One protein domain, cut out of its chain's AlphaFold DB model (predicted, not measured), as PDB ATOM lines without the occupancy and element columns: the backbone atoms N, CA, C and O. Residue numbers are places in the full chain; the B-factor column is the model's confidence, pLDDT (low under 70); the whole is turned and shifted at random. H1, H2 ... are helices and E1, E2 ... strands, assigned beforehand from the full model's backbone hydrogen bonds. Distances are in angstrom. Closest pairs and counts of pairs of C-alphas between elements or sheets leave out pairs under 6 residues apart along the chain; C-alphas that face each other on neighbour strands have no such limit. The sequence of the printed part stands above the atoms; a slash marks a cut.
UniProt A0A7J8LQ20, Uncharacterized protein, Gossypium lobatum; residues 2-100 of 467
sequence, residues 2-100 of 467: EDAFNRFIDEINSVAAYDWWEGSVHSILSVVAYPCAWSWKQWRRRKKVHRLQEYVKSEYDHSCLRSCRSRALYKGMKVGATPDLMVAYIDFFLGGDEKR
ATOM      1  N   GLU A   2      76.909  -0.548 -19.476       82.88
ATOM      2  CA  GLU A   2      77.211  -0.990 -18.103       82.88
ATOM      3  C   GLU A   2      77.981  -2.315 -18.072       82.88
ATOM      4  O   GLU A   2      79.024  -2.376 -17.440       82.88
ATOM      5  N   ASP A   3      77.586  -3.319 -18.863       89.44
ATOM      6  CA  ASP A   3      78.340  -4.582 -18.947       89.44
ATOM      7  C   ASP A   3      79.778  -4.405 -19.455       89.44
ATOM      8  O   ASP A   3      80.701  -5.022 -18.938       89.44
ATOM      9  N   ALA A   4      79.983  -3.549 -20.461       88.31
ATOM     10  CA  ALA A   4      81.314  -3.258 -20.999       88.31
ATOM     11  C   ALA A   4      82.182  -2.513 -19.974       88.31
ATOM     12  O   ALA A   4      83.380  -2.764 -19.876       88.31
ATOM     13  N   PHE A   5      81.569  -1.626 -19.187       88.19
ATOM     14  CA  PHE A   5      82.233  -0.958 -18.076       88.19
ATOM     15  C   PHE A   5      82.577  -1.937 -16.948       88.19
ATOM     16  O   PHE A   5      83.703  -1.924 -16.472       88.19
ATOM     17  N   ASN A   6      81.664  -2.833 -16.565       89.31
ATOM     18  CA  ASN A   6      81.925  -3.838 -15.533       89.31
ATOM     19  C   ASN A   6      83.075  -4.775 -15.936       89.31
ATOM     20  O   ASN A   6      83.990  -4.975 -15.145       89.31
ATOM     21  N   ARG A   7      83.102  -5.250 -17.190       91.00
ATOM     22  CA  ARG A   7      84.233  -6.042 -17.716       91.00
ATOM     23  C   ARG A   7      85.548  -5.271 -17.676       91.00
ATOM     24  O   ARG A   7      86.554  -5.812 -17.240       91.00
ATOM     25  N   PHE A   8      85.530  -4.000 -18.078       91.19
ATOM     26  CA  PHE A   8      86.703  -3.134 -17.977       91.19
ATOM     27  C   PHE A   8      87.208  -3.019 -16.532       91.19
ATOM     28  O   PHE A   8      88.407  -3.127 -16.291       91.19
ATOM     29  N   ILE A   9      86.309  -2.845 -15.558       88.81
ATOM     30  CA  ILE A   9      86.674  -2.793 -14.137       88.81
ATOM     31  C   ILE A   9      87.288  -4.118 -13.672       88.81
ATOM     32  O   ILE A   9      88.316  -4.096 -12.992       88.81
ATOM     33  N   ASP A  10      86.713  -5.257 -14.054       89.94
ATOM     34  CA  ASP A  10      87.251  -6.578 -13.705       89.94
ATOM     35  C   ASP A  10      88.646  -6.803 -14.307       89.94
ATOM     36  O   ASP A  10      89.560  -7.253 -13.608       89.94
ATOM     37  N   GLU A  11      88.852  -6.418 -15.566       91.81
ATOM     38  CA  GLU A  11      90.151  -6.514 -16.235       91.81
ATOM     39  C   GLU A  11      91.191  -5.592 -15.582       91.81
ATOM     40  O   GLU A  11      92.285  -6.051 -15.245       91.81
ATOM     41  N   ILE A  12      90.845  -4.333 -15.285       91.06
ATOM     42  CA  ILE A  12      91.727  -3.402 -14.558       91.06
ATOM     43  C   ILE A  12      92.101  -3.955 -13.181       91.06
ATOM     44  O   ILE A  12      93.280  -3.938 -12.810       91.06
ATOM     45  N   ASN A  13      91.126  -4.479 -12.436       89.25
ATOM     46  CA  ASN A  13      91.368  -5.095 -11.135       89.25
ATOM     47  C   ASN A  13      92.302  -6.304 -11.258       89.25
ATOM     48  O   ASN A  13      93.199  -6.462 -10.429       89.25
ATOM     49  N   SER A  14      92.153  -7.113 -12.310       89.62
ATOM     50  CA  SER A  14      93.036  -8.253 -12.567       89.62
ATOM     51  C   SER A  14      94.479  -7.822 -12.875       89.62
ATOM     52  O   SER A  14      95.421  -8.407 -12.344       89.62
ATOM     53  N   VAL A  15      94.672  -6.751 -13.655       91.25
ATOM     54  CA  VAL A  15      96.002  -6.213 -14.000       91.25
ATOM     55  C   VAL A  15      96.676  -5.575 -12.779       91.25
ATOM     56  O   VAL A  15      97.898  -5.686 -12.602       91.25
ATOM     57  N   ALA A  16      95.890  -4.926 -11.917       88.75
ATOM     58  CA  ALA A  16      96.361  -4.293 -10.690       88.75
ATOM     59  C   ALA A  16      96.637  -5.293  -9.549       88.75
ATOM     60  O   ALA A  16      97.459  -5.003  -8.673       88.75
ATOM     61  N   ALA A  17      95.993  -6.464  -9.549       88.44
ATOM     62  CA  ALA A  17      96.110  -7.458  -8.483       88.44
ATOM     63  C   ALA A  17      97.549  -7.964  -8.310       88.44
ATOM     64  O   ALA A  17      98.290  -8.160  -9.273       88.44
ATOM     65  N   TYR A  18      97.969  -8.161  -7.059       88.12
ATOM     66  CA  TYR A  18      99.260  -8.762  -6.733       88.12
ATOM     67  C   TYR A  18      99.176 -10.284  -6.785       88.12
ATOM     68  O   TYR A  18      98.268 -10.874  -6.201       88.12
ATOM     69  N   ASP A  19     100.174 -10.915  -7.400       90.75
ATOM     70  CA  ASP A  19     100.319 -12.362  -7.307       90.75
ATOM     71  C   ASP A  19     100.786 -12.765  -5.898       90.75
ATOM     72  O   ASP A  19     101.523 -12.035  -5.225       90.75
ATOM     73  N   TRP A  20     100.431 -13.977  -5.469       90.06
ATOM     74  CA  TRP A  20     100.788 -14.510  -4.146       90.06
ATOM     75  C   TRP A  20     102.310 -14.532  -3.887       90.06
ATOM     76  O   TRP A  20     102.775 -14.269  -2.771       90.06
ATOM     77  N   TRP A  21     103.106 -14.808  -4.926       92.31
ATOM     78  CA  TRP A  21     104.564 -14.879  -4.829       92.31
ATOM     79  C   TRP A  21     105.177 -13.493  -4.580       92.31
ATOM     80  O   TRP A  21     106.168 -13.384  -3.859       92.31
ATOM     81  N   GLU A  22     104.564 -12.418  -5.099       92.94
ATOM     82  CA  GLU A  22     105.028 -11.045  -4.863       92.94
ATOM     83  C   GLU A  22     104.932 -10.688  -3.375       92.94
ATOM     84  O   GLU A  22     105.859 -10.093  -2.813       92.94
ATOM     85  N   GLY A  23     103.830 -11.094  -2.734       89.94
ATOM     86  CA  GLY A  23     103.625 -10.939  -1.295       89.94
ATOM     87  C   GLY A  23     104.639 -11.738  -0.478       89.94
ATOM     88  O   GLY A  23     105.206 -11.215   0.481       89.94
ATOM     89  N   SER A  24     104.937 -12.967  -0.907       90.56
ATOM     90  CA  SER A  24     105.916 -13.839  -0.244       90.56
ATOM     91  C   SER A  24     107.330 -13.246  -0.286       90.56
ATOM     92  O   SER A  24     107.984 -13.134   0.752       90.56
ATOM     93  N   VAL A  25     107.779 -12.771  -1.456       92.62
ATOM     94  CA  VAL A  25     109.087 -12.104  -1.611       92.62
ATOM     95  C   VAL A  25     109.164 -10.844  -0.748       92.62
ATOM     96  O   VAL A  25     110.159 -10.633  -0.055       92.62
ATOM     97  N   HIS A  26     108.112 -10.020  -0.744       90.38
ATOM     98  CA  HIS A  26     108.077  -8.822   0.095       90.38
ATOM     99  C   HIS A  26     108.142  -9.165   1.588       90.38
ATOM    100  O   HIS A  26     108.893  -8.520   2.317       90.38
ATOM    101  N   SER A  27     107.413 -10.193   2.036       87.69
ATOM    102  CA  SER A  27     107.424 -10.636   3.431       87.69
ATOM    103  C   SER A  27     108.818 -11.097   3.864       87.69
ATOM    104  O   SER A  27     109.315 -10.635   4.889       87.69
ATOM    105  N   ILE A  28     109.491 -11.932   3.065       88.94
ATOM    106  CA  ILE A  28     110.854 -12.407   3.363       88.94
ATOM    107  C   ILE A  28     111.832 -11.227   3.417       88.94
ATOM    108  O   ILE A  28     112.568 -11.067   4.392       88.94
ATOM    109  N   LEU A  29     111.803 -10.351   2.405       87.06
ATOM    110  CA  LEU A  29     112.665  -9.172   2.374       87.06
ATOM    111  C   LEU A  29     112.386  -8.225   3.542       87.06
ATOM    112  O   LEU A  29     113.318  -7.608   4.039       87.06
ATOM    113  N   SER A  30     111.137  -8.090   3.994       84.25
ATOM    114  CA  SER A  30     110.796  -7.183   5.098       84.25
ATOM    115  C   SER A  30     111.452  -7.587   6.420       84.25
ATOM    116  O   SER A  30     111.782  -6.711   7.217       84.25
ATOM    117  N   VAL A  31     111.698  -8.889   6.608       81.81
ATOM    118  CA  VAL A  31     112.380  -9.449   7.780       81.81
ATOM    119  C   VAL A  31     113.899  -9.371   7.622       81.81
ATOM    120  O   VAL A  31     114.589  -8.972   8.553       81.81
ATOM    121  N   VAL A  32     114.422  -9.722   6.443       79.44
ATOM    122  CA  VAL A  32     115.876  -9.823   6.210       79.44
ATOM    123  C   VAL A  32     116.518  -8.465   5.921       79.44
ATOM    124  O   VAL A  32     117.621  -8.192   6.366       79.44
ATOM    125  N   ALA A  33     115.865  -7.605   5.145       80.69
ATOM    126  CA  ALA A  33     116.410  -6.321   4.716       80.69
ATOM    127  C   ALA A  33     115.276  -5.348   4.364       80.69
ATOM    128  O   ALA A  33     114.935  -5.149   3.194       80.69
ATOM    129  N   TYR A  34     114.706  -4.698   5.382       82.19
ATOM    130  CA  TYR A  34     113.583  -3.769   5.212       82.19
ATOM    131  C   TYR A  34     113.785  -2.682   4.123       82.19
ATOM    132  O   TYR A  34     112.876  -2.498   3.306       82.19
ATOM    133  N   PRO A  35     114.956  -2.012   3.997       83.88
ATOM    134  CA  PRO A  35     115.203  -1.057   2.907       83.88
ATOM    135  C   PRO A  35     115.071  -1.682   1.508       83.88
ATOM    136  O   PRO A  35     114.534  -1.068   0.578       83.88
ATOM    137  N   CYS A  36     115.530  -2.927   1.354       85.31
ATOM    138  CA  CYS A  36     115.414  -3.685   0.109       85.31
ATOM    139  C   CYS A  36     113.962  -4.095  -0.151       85.31
ATOM    140  O   CYS A  36     113.495  -3.999  -1.286       85.31
ATOM    141  N   ALA A  37     113.221  -4.480   0.892       87.94
ATOM    142  CA  ALA A  37     111.800  -4.810   0.800       87.94
ATOM    143  C   ALA A  37     110.965  -3.637   0.275       87.94
ATOM    144  O   ALA A  37     110.095  -3.828  -0.580       87.94
ATOM    145  N   TRP A  38     111.248  -2.426   0.766       87.19
ATOM    146  CA  TRP A  38     110.613  -1.200   0.286       87.19
ATOM    147  C   TRP A  38     110.960  -0.924  -1.180       87.19
ATOM    148  O   TRP A  38     110.067  -0.723  -2.005       87.19
ATOM    149  N   SER A  39     112.248  -0.981  -1.526       88.19
ATOM    150  CA  SER A  39     112.723  -0.746  -2.895       88.19
ATOM    151  C   SER A  39     112.105  -1.733  -3.895       88.19
ATOM    152  O   SER A  39     111.645  -1.328  -4.965       88.19
ATOM    153  N   TRP A  40     112.012  -3.011  -3.514       91.44
ATOM    154  CA  TRP A  40     111.318  -4.053  -4.271       91.44
ATOM    155  C   TRP A  40     109.836  -3.726  -4.472       91.44
ATOM    156  O   TRP A  40     109.345  -3.741  -5.603       91.44
ATOM    157  N   LYS A  41     109.121  -3.369  -3.395       90.81
ATOM    158  CA  LYS A  41     107.694  -3.016  -3.455       90.81
ATOM    159  C   LYS A  41     107.455  -1.822  -4.380       90.81
ATOM    160  O   LYS A  41     106.537  -1.859  -5.201       90.81
ATOM    161  N   GLN A  42     108.310  -0.803  -4.311       90.44
ATOM    162  CA  GLN A  42     108.210   0.377  -5.170       90.44
ATOM    163  C   GLN A  42     108.488   0.055  -6.642       90.44
ATOM    164  O   GLN A  42     107.809   0.576  -7.526       90.44
ATOM    165  N   TRP A  43     109.446  -0.830  -6.920       91.62
ATOM    166  CA  TRP A  43     109.683  -1.331  -8.273       91.62
ATOM    167  C   TRP A  43     108.471  -2.103  -8.821       91.62
ATOM    168  O   TRP A  43     108.048  -1.853  -9.953       91.62
ATOM    169  N   ARG A  44     107.847  -2.971  -8.010       93.81
ATOM    170  CA  ARG A  44     106.618  -3.686  -8.400       93.81
ATOM    171  C   ARG A  44     105.465  -2.736  -8.707       93.81
ATOM    172  O   ARG A  44     104.812  -2.907  -9.734       93.81
ATOM    173  N   ARG A  45     105.249  -1.712  -7.873       92.31
ATOM    174  CA  ARG A  45     104.226  -0.677  -8.109       92.31
ATOM    175  C   ARG A  45     104.439   0.041  -9.437       92.31
ATOM    176  O   ARG A  45     103.508   0.110 -10.231       92.31
ATOM    177  N   ARG A  46     105.672   0.480  -9.734       93.00
ATOM    178  CA  ARG A  46     106.014   1.089 -11.038       93.00
ATOM    179  C   ARG A  46     105.657   0.178 -12.201       93.00
ATOM    180  O   ARG A  46     105.011   0.622 -13.142       93.00
ATOM    181  N   LYS A  47     106.053  -1.096 -12.123       93.44
ATOM    182  CA  LYS A  47     105.767  -2.073 -13.179       93.44
ATOM    183  C   LYS A  47     104.261  -2.269 -13.382       93.44
ATOM    184  O   LYS A  47     103.823  -2.360 -14.523       93.44
ATOM    185  N   LYS A  48     103.468  -2.306 -12.306       92.81
ATOM    186  CA  LYS A  48     102.004  -2.434 -12.393       92.81
ATOM    187  C   LYS A  48     101.336  -1.183 -12.965       92.81
ATOM    188  O   LYS A  48     100.511  -1.319 -13.857       92.81
ATOM    189  N   VAL A  49     101.728   0.016 -12.528       93.62
ATOM    190  CA  VAL A  49     101.208   1.275 -13.096       93.62
ATOM    191  C   VAL A  49     101.547   1.385 -14.584       93.62
ATOM    192  O   VAL A  49     100.677   1.728 -15.375       93.62
ATOM    193  N   HIS A  50     102.770   1.021 -14.981       93.75
ATOM    194  CA  HIS A  50     103.156   0.976 -16.393       93.75
ATOM    195  C   HIS A  50     102.288  -0.001 -17.189       93.75
ATOM    196  O   HIS A  50     101.769   0.354 -18.240       93.75
ATOM    197  N   ARG A  51     102.053  -1.204 -16.652       93.88
ATOM    198  CA  ARG A  51     101.185  -2.199 -17.291       93.88
ATOM    199  C   ARG A  51      99.737  -1.719 -17.408       93.88
ATOM    200  O   ARG A  51      99.109  -1.962 -18.427       93.88
ATOM    201  N   LEU A  52      99.213  -1.017 -16.401       93.56
ATOM    202  CA  LEU A  52      97.886  -0.393 -16.465       93.56
ATOM    203  C   LEU A  52      97.831   0.697 -17.543       93.56
ATOM    204  O   LEU A  52      96.853   0.784 -18.283       93.56
ATOM    205  N   GLN A  53      98.882   1.510 -17.656       92.81
ATOM    206  CA  GLN A  53      99.001   2.525 -18.702       92.81
ATOM    207  C   GLN A  53      99.063   1.898 -20.099       92.81
ATOM    208  O   GLN A  53      98.387   2.385 -21.001       92.81
ATOM    209  N   GLU A  54      99.834   0.824 -20.282       92.25
ATOM    210  CA  GLU A  54      99.900   0.062 -21.536       92.25
ATOM    211  C   GLU A  54      98.554  -0.579 -21.867       92.25
ATOM    212  O   GLU A  54      98.049  -0.392 -22.970       92.25
ATOM    213  N   TYR A  55      97.920  -1.242 -20.901       92.19
ATOM    214  CA  TYR A  55      96.620  -1.873 -21.097       92.19
ATOM    215  C   TYR A  55      95.572  -0.862 -21.588       92.19
ATOM    216  O   TYR A  55      94.967  -1.064 -22.639       92.19
ATOM    217  N   VAL A  56      95.424   0.284 -20.907       90.19
ATOM    218  CA  VAL A  56      94.456   1.320 -21.318       90.19
ATOM    219  C   VAL A  56      94.837   1.968 -22.651       90.19
ATOM    220  O   VAL A  56      93.955   2.339 -23.417       90.19
ATOM    221  N   LYS A  57      96.130   2.117 -22.951       87.75
ATOM    222  CA  LYS A  57      96.587   2.804 -24.166       87.75
ATOM    223  C   LYS A  57      96.535   1.927 -25.420       87.75
ATOM    224  O   LYS A  57      96.275   2.465 -26.494       87.75
ATOM    225  N   SER A  58      96.854   0.638 -25.313       84.31
ATOM    226  CA  SER A  58      97.080  -0.230 -26.478       84.31
ATOM    227  C   SER A  58      96.276  -1.524 -26.508       84.31
ATOM    228  O   SER A  58      96.050  -2.028 -27.602       84.31
ATOM    229  N   GLU A  59      95.864  -2.076 -25.366       87.19
ATOM    230  CA  GLU A  59      95.183  -3.383 -25.337       87.19
ATOM    231  C   GLU A  59      93.658  -3.238 -25.269       87.19
ATOM    232  O   GLU A  59      92.936  -4.008 -25.902       87.19
ATOM    233  N   TYR A  60      93.160  -2.238 -24.541       87.44
ATOM    234  CA  TYR A  60      91.731  -2.044 -24.332       87.44
ATOM    235  C   TYR A  60      91.044  -1.327 -25.506       87.44
ATOM    236  O   TYR A  60      91.471  -0.271 -25.979       87.44
ATOM    237  N   ASP A  61      89.897  -1.856 -25.927       85.69
ATOM    238  CA  ASP A  61      89.114  -1.382 -27.076       85.69
ATOM    239  C   ASP A  61      88.259  -0.130 -26.794       85.69
ATOM    240  O   ASP A  61      87.516   0.340 -27.661       85.69
ATOM    241  N   HIS A  62      88.346   0.424 -25.580       87.56
ATOM    242  CA  HIS A  62      87.575   1.583 -25.126       87.56
ATOM    243  C   HIS A  62      86.049   1.383 -25.209       87.56
ATOM    244  O   HIS A  62      85.291   2.357 -25.162       87.56
ATOM    245  N   SER A  63      85.566   0.138 -25.294       87.44
ATOM    246  CA  SER A  63      84.145  -0.198 -25.482       87.44
ATOM    247  C   SER A  63      83.213   0.354 -24.398       87.44
ATOM    248  O   SER A  63      82.024   0.561 -24.663       87.44
ATOM    249  N   CYS A  64      83.733   0.649 -23.202       87.12
ATOM    250  CA  CYS A  64      82.986   1.280 -22.117       87.12
ATOM    251  C   CYS A  64      82.619   2.751 -22.390       87.12
ATOM    252  O   CYS A  64      81.695   3.272 -21.761       87.12
ATOM    253  N   LEU A  65      83.309   3.435 -23.313       86.38
ATOM    254  CA  LEU A  65      83.024   4.828 -23.658       86.38
ATOM    255  C   LEU A  65      81.737   4.940 -24.487       86.38
ATOM    256  O   LEU A  65      81.507   4.183 -25.431       86.38
ATOM    257  N   ARG A  66      80.893   5.924 -24.159       82.75
ATOM    258  CA  ARG A  66      79.625   6.153 -24.868       82.75
ATOM    259  C   ARG A  66      79.858   6.730 -26.270       82.75
ATOM    260  O   ARG A  66      79.257   6.246 -27.231       82.75
ATOM    261  N   SER A  67      80.765   7.695 -26.414       82.62
ATOM    262  CA  SER A  67      81.096   8.324 -27.697       82.62
ATOM    263  C   SER A  67      81.722   7.343 -28.691       82.62
ATOM    264  O   SER A  67      82.769   6.742 -28.443       82.62
ATOM    265  N   CYS A  68      81.117   7.231 -29.877       83.38
ATOM    266  CA  CYS A  68      81.679   6.488 -31.009       83.38
ATOM    267  C   CYS A  68      83.027   7.061 -31.460       83.38
ATOM    268  O   CYS A  68      83.939   6.301 -31.774       83.38
ATOM    269  N   ARG A  69      83.174   8.390 -31.450       85.00
ATOM    270  CA  ARG A  69      84.412   9.070 -31.836       85.00
ATOM    271  C   ARG A  69      85.549   8.786 -30.860       85.00
ATOM    272  O   ARG A  69      86.657   8.499 -31.301       85.00
ATOM    273  N   SER A  70      85.282   8.846 -29.555       83.81
ATOM    274  CA  SER A  70      86.273   8.521 -28.520       83.81
ATOM    275  C   SER A  70      86.770   7.076 -28.647       83.81
ATOM    276  O   SER A  70      87.977   6.840 -28.627       83.81
ATOM    277  N   ARG A  71      85.852   6.130 -28.903       86.00
ATOM    278  CA  ARG A  71      86.182   4.723 -29.189       86.00
ATOM    279  C   ARG A  71      87.051   4.566 -30.435       86.00
ATOM    280  O   ARG A  71      88.125   3.990 -30.361       86.00
ATOM    281  N   ALA A  72      86.622   5.135 -31.562       82.94
ATOM    282  CA  ALA A  72      87.337   5.012 -32.833       82.94
ATOM    283  C   ALA A  72      88.746   5.626 -32.796       82.94
ATOM    284  O   ALA A  72      89.646   5.160 -33.488       82.94
ATOM    285  N   LEU A  73      88.939   6.681 -31.999       83.69
ATOM    286  CA  LEU A  73      90.226   7.363 -31.870       83.69
ATOM    287  C   LEU A  73      91.115   6.799 -30.758       83.69
ATOM    288  O   LEU A  73      92.222   7.315 -30.608       83.69
ATOM    289  N   TYR A  74      90.652   5.811 -29.978       80.31
ATOM    290  CA  TYR A  74      91.335   5.336 -28.767       80.31
ATOM    291  C   TYR A  74      91.738   6.510 -27.855       80.31
ATOM    292  O   TYR A  74      92.873   6.637 -27.391       80.31
ATOM    293  N   LYS A  75      90.805   7.454 -27.682       81.94
ATOM    294  CA  LYS A  75      90.981   8.683 -26.897       81.94
ATOM    295  C   LYS A  75      89.810   8.833 -25.948       81.94
ATOM    296  O   LYS A  75      88.674   8.587 -26.326       81.94
ATOM    297  N   GLY A  76      90.071   9.316 -24.741       81.50
ATOM    298  CA  GLY A  76      89.021   9.556 -23.748       81.50
ATOM    299  C   GLY A  76      89.319   8.972 -22.378       81.50
ATOM    300  O   GLY A  76      88.553   9.214 -21.456       81.50
ATOM    301  N   MET A  77      90.423   8.241 -22.225       88.69
ATOM    302  CA  MET A  77      90.861   7.680 -20.951       88.69
ATOM    303  C   MET A  77      92.338   7.993 -20.730       88.69
ATOM    304  O   MET A  77      93.135   7.944 -21.670       88.69
ATOM    305  N   LYS A  78      92.713   8.331 -19.497       89.56
ATOM    306  CA  LYS A  78      94.115   8.491 -19.097       89.56
ATOM    307  C   LYS A  78      94.320   7.880 -17.725       89.56
ATOM    308  O   LYS A  78      93.561   8.162 -16.809       89.56
ATOM    309  N   VAL A  79      95.363   7.071 -17.586       91.50
ATOM    310  CA  VAL A  79      95.757   6.500 -16.296       91.50
ATOM    311  C   VAL A  79      96.800   7.406 -15.654       91.50
ATOM    312  O   VAL A  79      97.879   7.623 -16.218       91.50
ATOM    313  N   GLY A  80      96.468   7.927 -14.480       90.06
ATOM    314  CA  GLY A  80      97.365   8.664 -13.602       90.06
ATOM    315  C   GLY A  80      97.713   7.854 -12.356       90.06
ATOM    316  O   GLY A  80      97.076   6.847 -12.036       90.06
ATOM    317  N   ALA A  81      98.760   8.277 -11.660       91.44
ATOM    318  CA  ALA A  81      99.136   7.710 -10.376       91.44
ATOM    319  C   ALA A  81      99.788   8.784  -9.515       91.44
ATOM    320  O   ALA A  81     100.472   9.672 -10.025       91.44
ATOM    321  N   THR A  82      99.608   8.666  -8.206       89.38
ATOM    322  CA  THR A  82     100.288   9.521  -7.238       89.38
ATOM    323  C   THR A  82     101.810   9.323  -7.321       89.38
ATOM    324  O   THR A  82     102.276   8.247  -7.714       89.38
ATOM    325  N   PRO A  83     102.634  10.321  -6.946       84.56
ATOM    326  CA  PRO A  83     104.096  10.242  -7.081       84.56
ATOM    327  C   PRO A  83     104.735   9.100  -6.269       84.56
ATOM    328  O   PRO A  83     105.801   8.589  -6.619       84.56
ATOM    329  N   ASP A  84     104.078   8.667  -5.198       84.38
ATOM    330  CA  ASP A  84     104.454   7.519  -4.372       84.38
ATOM    331  C   ASP A  84     103.930   6.173  -4.912       84.38
ATOM    332  O   ASP A  84     104.329   5.121  -4.406       84.38
ATOM    333  N   LEU A  85     103.117   6.188  -5.975       89.56
ATOM    334  CA  LEU A  85     102.549   5.027  -6.676       89.56
ATOM    335  C   LEU A  85     101.652   4.153  -5.791       89.56
ATOM    336  O   LEU A  85     101.525   2.946  -6.017       89.56
ATOM    337  N   MET A  86     101.070   4.761  -4.759       86.00
ATOM    338  CA  MET A  86     100.153   4.108  -3.825       86.00
ATOM    339  C   MET A  86      98.721   4.093  -4.339       86.00
ATOM    340  O   MET A  86      97.993   3.133  -4.090       86.00
ATOM    341  N   VAL A  87      98.333   5.142  -5.064       88.12
ATOM    342  CA  VAL A  87      96.999   5.299  -5.635       88.12
ATOM    343  C   VAL A  87      97.145   5.532  -7.133       88.12
ATOM    344  O   VAL A  87      97.929   6.374  -7.574       88.12
ATOM    345  N   ALA A  88      96.390   4.769  -7.918       89.62
ATOM    346  CA  ALA A  88      96.227   4.971  -9.351       89.62
ATOM    347  C   ALA A  88      94.780   5.389  -9.628       89.62
ATOM    348  O   ALA A  88      93.861   4.940  -8.941       89.62
ATOM    349  N   TYR A  89      94.584   6.243 -10.623       88.62
ATOM    350  CA  TYR A  89      93.273   6.748 -11.028       88.62
ATOM    351  C   TYR A  89      93.158   6.758 -12.548       88.62
ATOM    352  O   TYR A  89      94.156   6.745 -13.272       88.62
ATOM    353  N   ILE A  90      91.919   6.743 -13.031       90.00
ATOM    354  CA  ILE A  90      91.600   6.751 -14.456       90.00
ATOM    355  C   ILE A  90      90.690   7.942 -14.724       90.00
ATOM    356  O   ILE A  90      89.551   7.985 -14.259       90.00
ATOM    357  N   ASP A  91      91.202   8.900 -15.488       87.88
ATOM    358  CA  ASP A  91      90.464  10.081 -15.905       87.88
ATOM    359  C   ASP A  91      89.692   9.787 -17.186       87.88
ATOM    360  O   ASP A  91      90.272   9.384 -18.198       87.88
ATOM    361  N   PHE A  92      88.383  10.035 -17.150       86.25
ATOM    362  CA  PHE A  92      87.498   9.923 -18.304       86.25
ATOM    363  C   PHE A  92      87.226  11.309 -18.894       86.25
ATOM    364  O   PHE A  92      86.643  12.176 -18.240       86.25
ATOM    365  N   PHE A  93      87.612  11.506 -20.152       81.50
ATOM    366  CA  PHE A  93      87.381  12.738 -20.898       81.50
ATOM    367  C   PHE A  93      86.154  12.594 -21.791       81.50
ATOM    368  O   PHE A  93      86.058  11.674 -22.604       81.50
ATOM    369  N   LEU A  94      85.242  13.557 -21.676       75.69
ATOM    370  CA  LEU A  94      84.084  13.674 -22.558       75.69
ATOM    371  C   LEU A  94      84.544  14.091 -23.961       75.69
ATOM    372  O   LEU A  94      85.267  15.080 -24.129       75.69
ATOM    373  N   GLY A  95      84.124  13.325 -24.969       67.56
ATOM    374  CA  GLY A  95      84.404  13.622 -26.376       67.56
ATOM    375  C   GLY A  95      83.614  14.834 -26.884       67.56
ATOM    376  O   GLY A  95      82.636  15.253 -26.272       67.56
ATOM    377  N   GLY A  96      84.009  15.398 -28.032       64.00
ATOM    378  CA  GLY A  96      83.336  16.566 -28.630       64.00
ATOM    379  C   GLY A  96      81.834  16.368 -28.868       64.00
ATOM    380  O   GLY A  96      81.062  17.292 -28.642       64.00
ATOM    381  N   ASP A  97      81.420  15.146 -29.207       64.31
ATOM    382  CA  ASP A  97      80.011  14.791 -29.438       64.31
ATOM    383  C   ASP A  97      79.206  14.671 -28.119       64.31
ATOM    384  O   ASP A  97      77.978  14.622 -28.130       64.31
ATOM    385  N   GLU A  98      79.892  14.633 -26.970       65.75
ATOM    386  CA  GLU A  98      79.320  14.534 -25.616       65.75
ATOM    387  C   GLU A  98      79.404  15.845 -24.819       65.75
ATOM    388  O   GLU A  98      78.827  15.930 -23.731       65.75
ATOM    389  N   LYS A  99      80.083  16.880 -25.338       63.56
ATOM    390  CA  LYS A  99      80.109  18.225 -24.740       63.56
ATOM    391  C   LYS A  99      78.742  18.898 -24.907       63.56
ATOM    392  O   LYS A  99      78.550  19.747 -25.770       63.56
ATOM    393  N   ARG A 100      77.764  18.495 -24.094       58.00
ATOM    394  CA  ARG A 100      76.455  19.159 -24.019       58.00
ATOM    395  C   ARG A 100      76.552  20.459 -23.217       58.00
ATOM    396  O   ARG A 100      77.358  20.569 -22.297       58.00
TER     397      ARG A 100
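AT A GLANCE: This is residues 2 to 100 of the 467 residues of an uncharacterized protein of Gossypium lobatum (UniProt A0A7J8LQ20). A hairpin of two short strands, E1 and E2, lies along one side of the long helix H3, mainly through E1, while H1 and H2 follow one another along H3's length, running the opposite way to it and apart from the two strands. H2 folds back beside the beginning of H3, H1 meets H3 with residues 12 to 16 alone, and little H4 sits near one end of the resulting rod. The printed part has 99 residues, with named elements in the order H1 H2 H3 H4 E1 E2, an antiparallel sheet E1 - E2, and a mostly helix class. It is loose, with a radius of gyration of the C-alphas of 16.9 A and spans of 56 by 25 by 19 A.

IN THESE COORDINATES: Find C-alpha 77 at (90.861, 7.680, -20.951), where E1, residues 77 to 81, begins; E2, residues 88 to 92, ends at C-alpha 92, (87.498, 9.923, -18.304). H3, residues 34 to 59, runs 35.7 A from C-alpha 34 at (113.583, -3.769, 5.212). H1 is residues 2 to 16, 20.8 A; H2 is residues 20 to 32, 18.9 A; H4 is residues 68 to 72.

HOW THE PARTS SIT: Look first at the hairpin E1 and E2, antiparallel at 156 degrees, with N 80 and O 89 2.9 A apart, within hydrogen-bond range. The closest C-alphas of H3 and E1 are Gln 53 and Val 79, 5.7 A. H2 and H3, a helical hairpin, touch at Leu 29 and Ala 37, their closest C-alphas, 4.7 A, at a shallow tilt of 25 degrees, opposite ways. H1 touches H3, closest at the C-alphas of Ala 16 and Lys 48, 6.2 A, at a shallow tilt of 32 degrees, only just short of steep, opposite ways. H4 touches no helix. In H1, H2, H3 and H4 every O i to N i+4 pair is within hydrogen-bond range.

THE WHOLE: The C-alphas of Val 32 and Arg 100 are the two farthest apart, 57.5 A. The printed part has no cut and no long link. Mean pLDDT of the printed part is 86.6; look for values under 70 at residues 95 to 100.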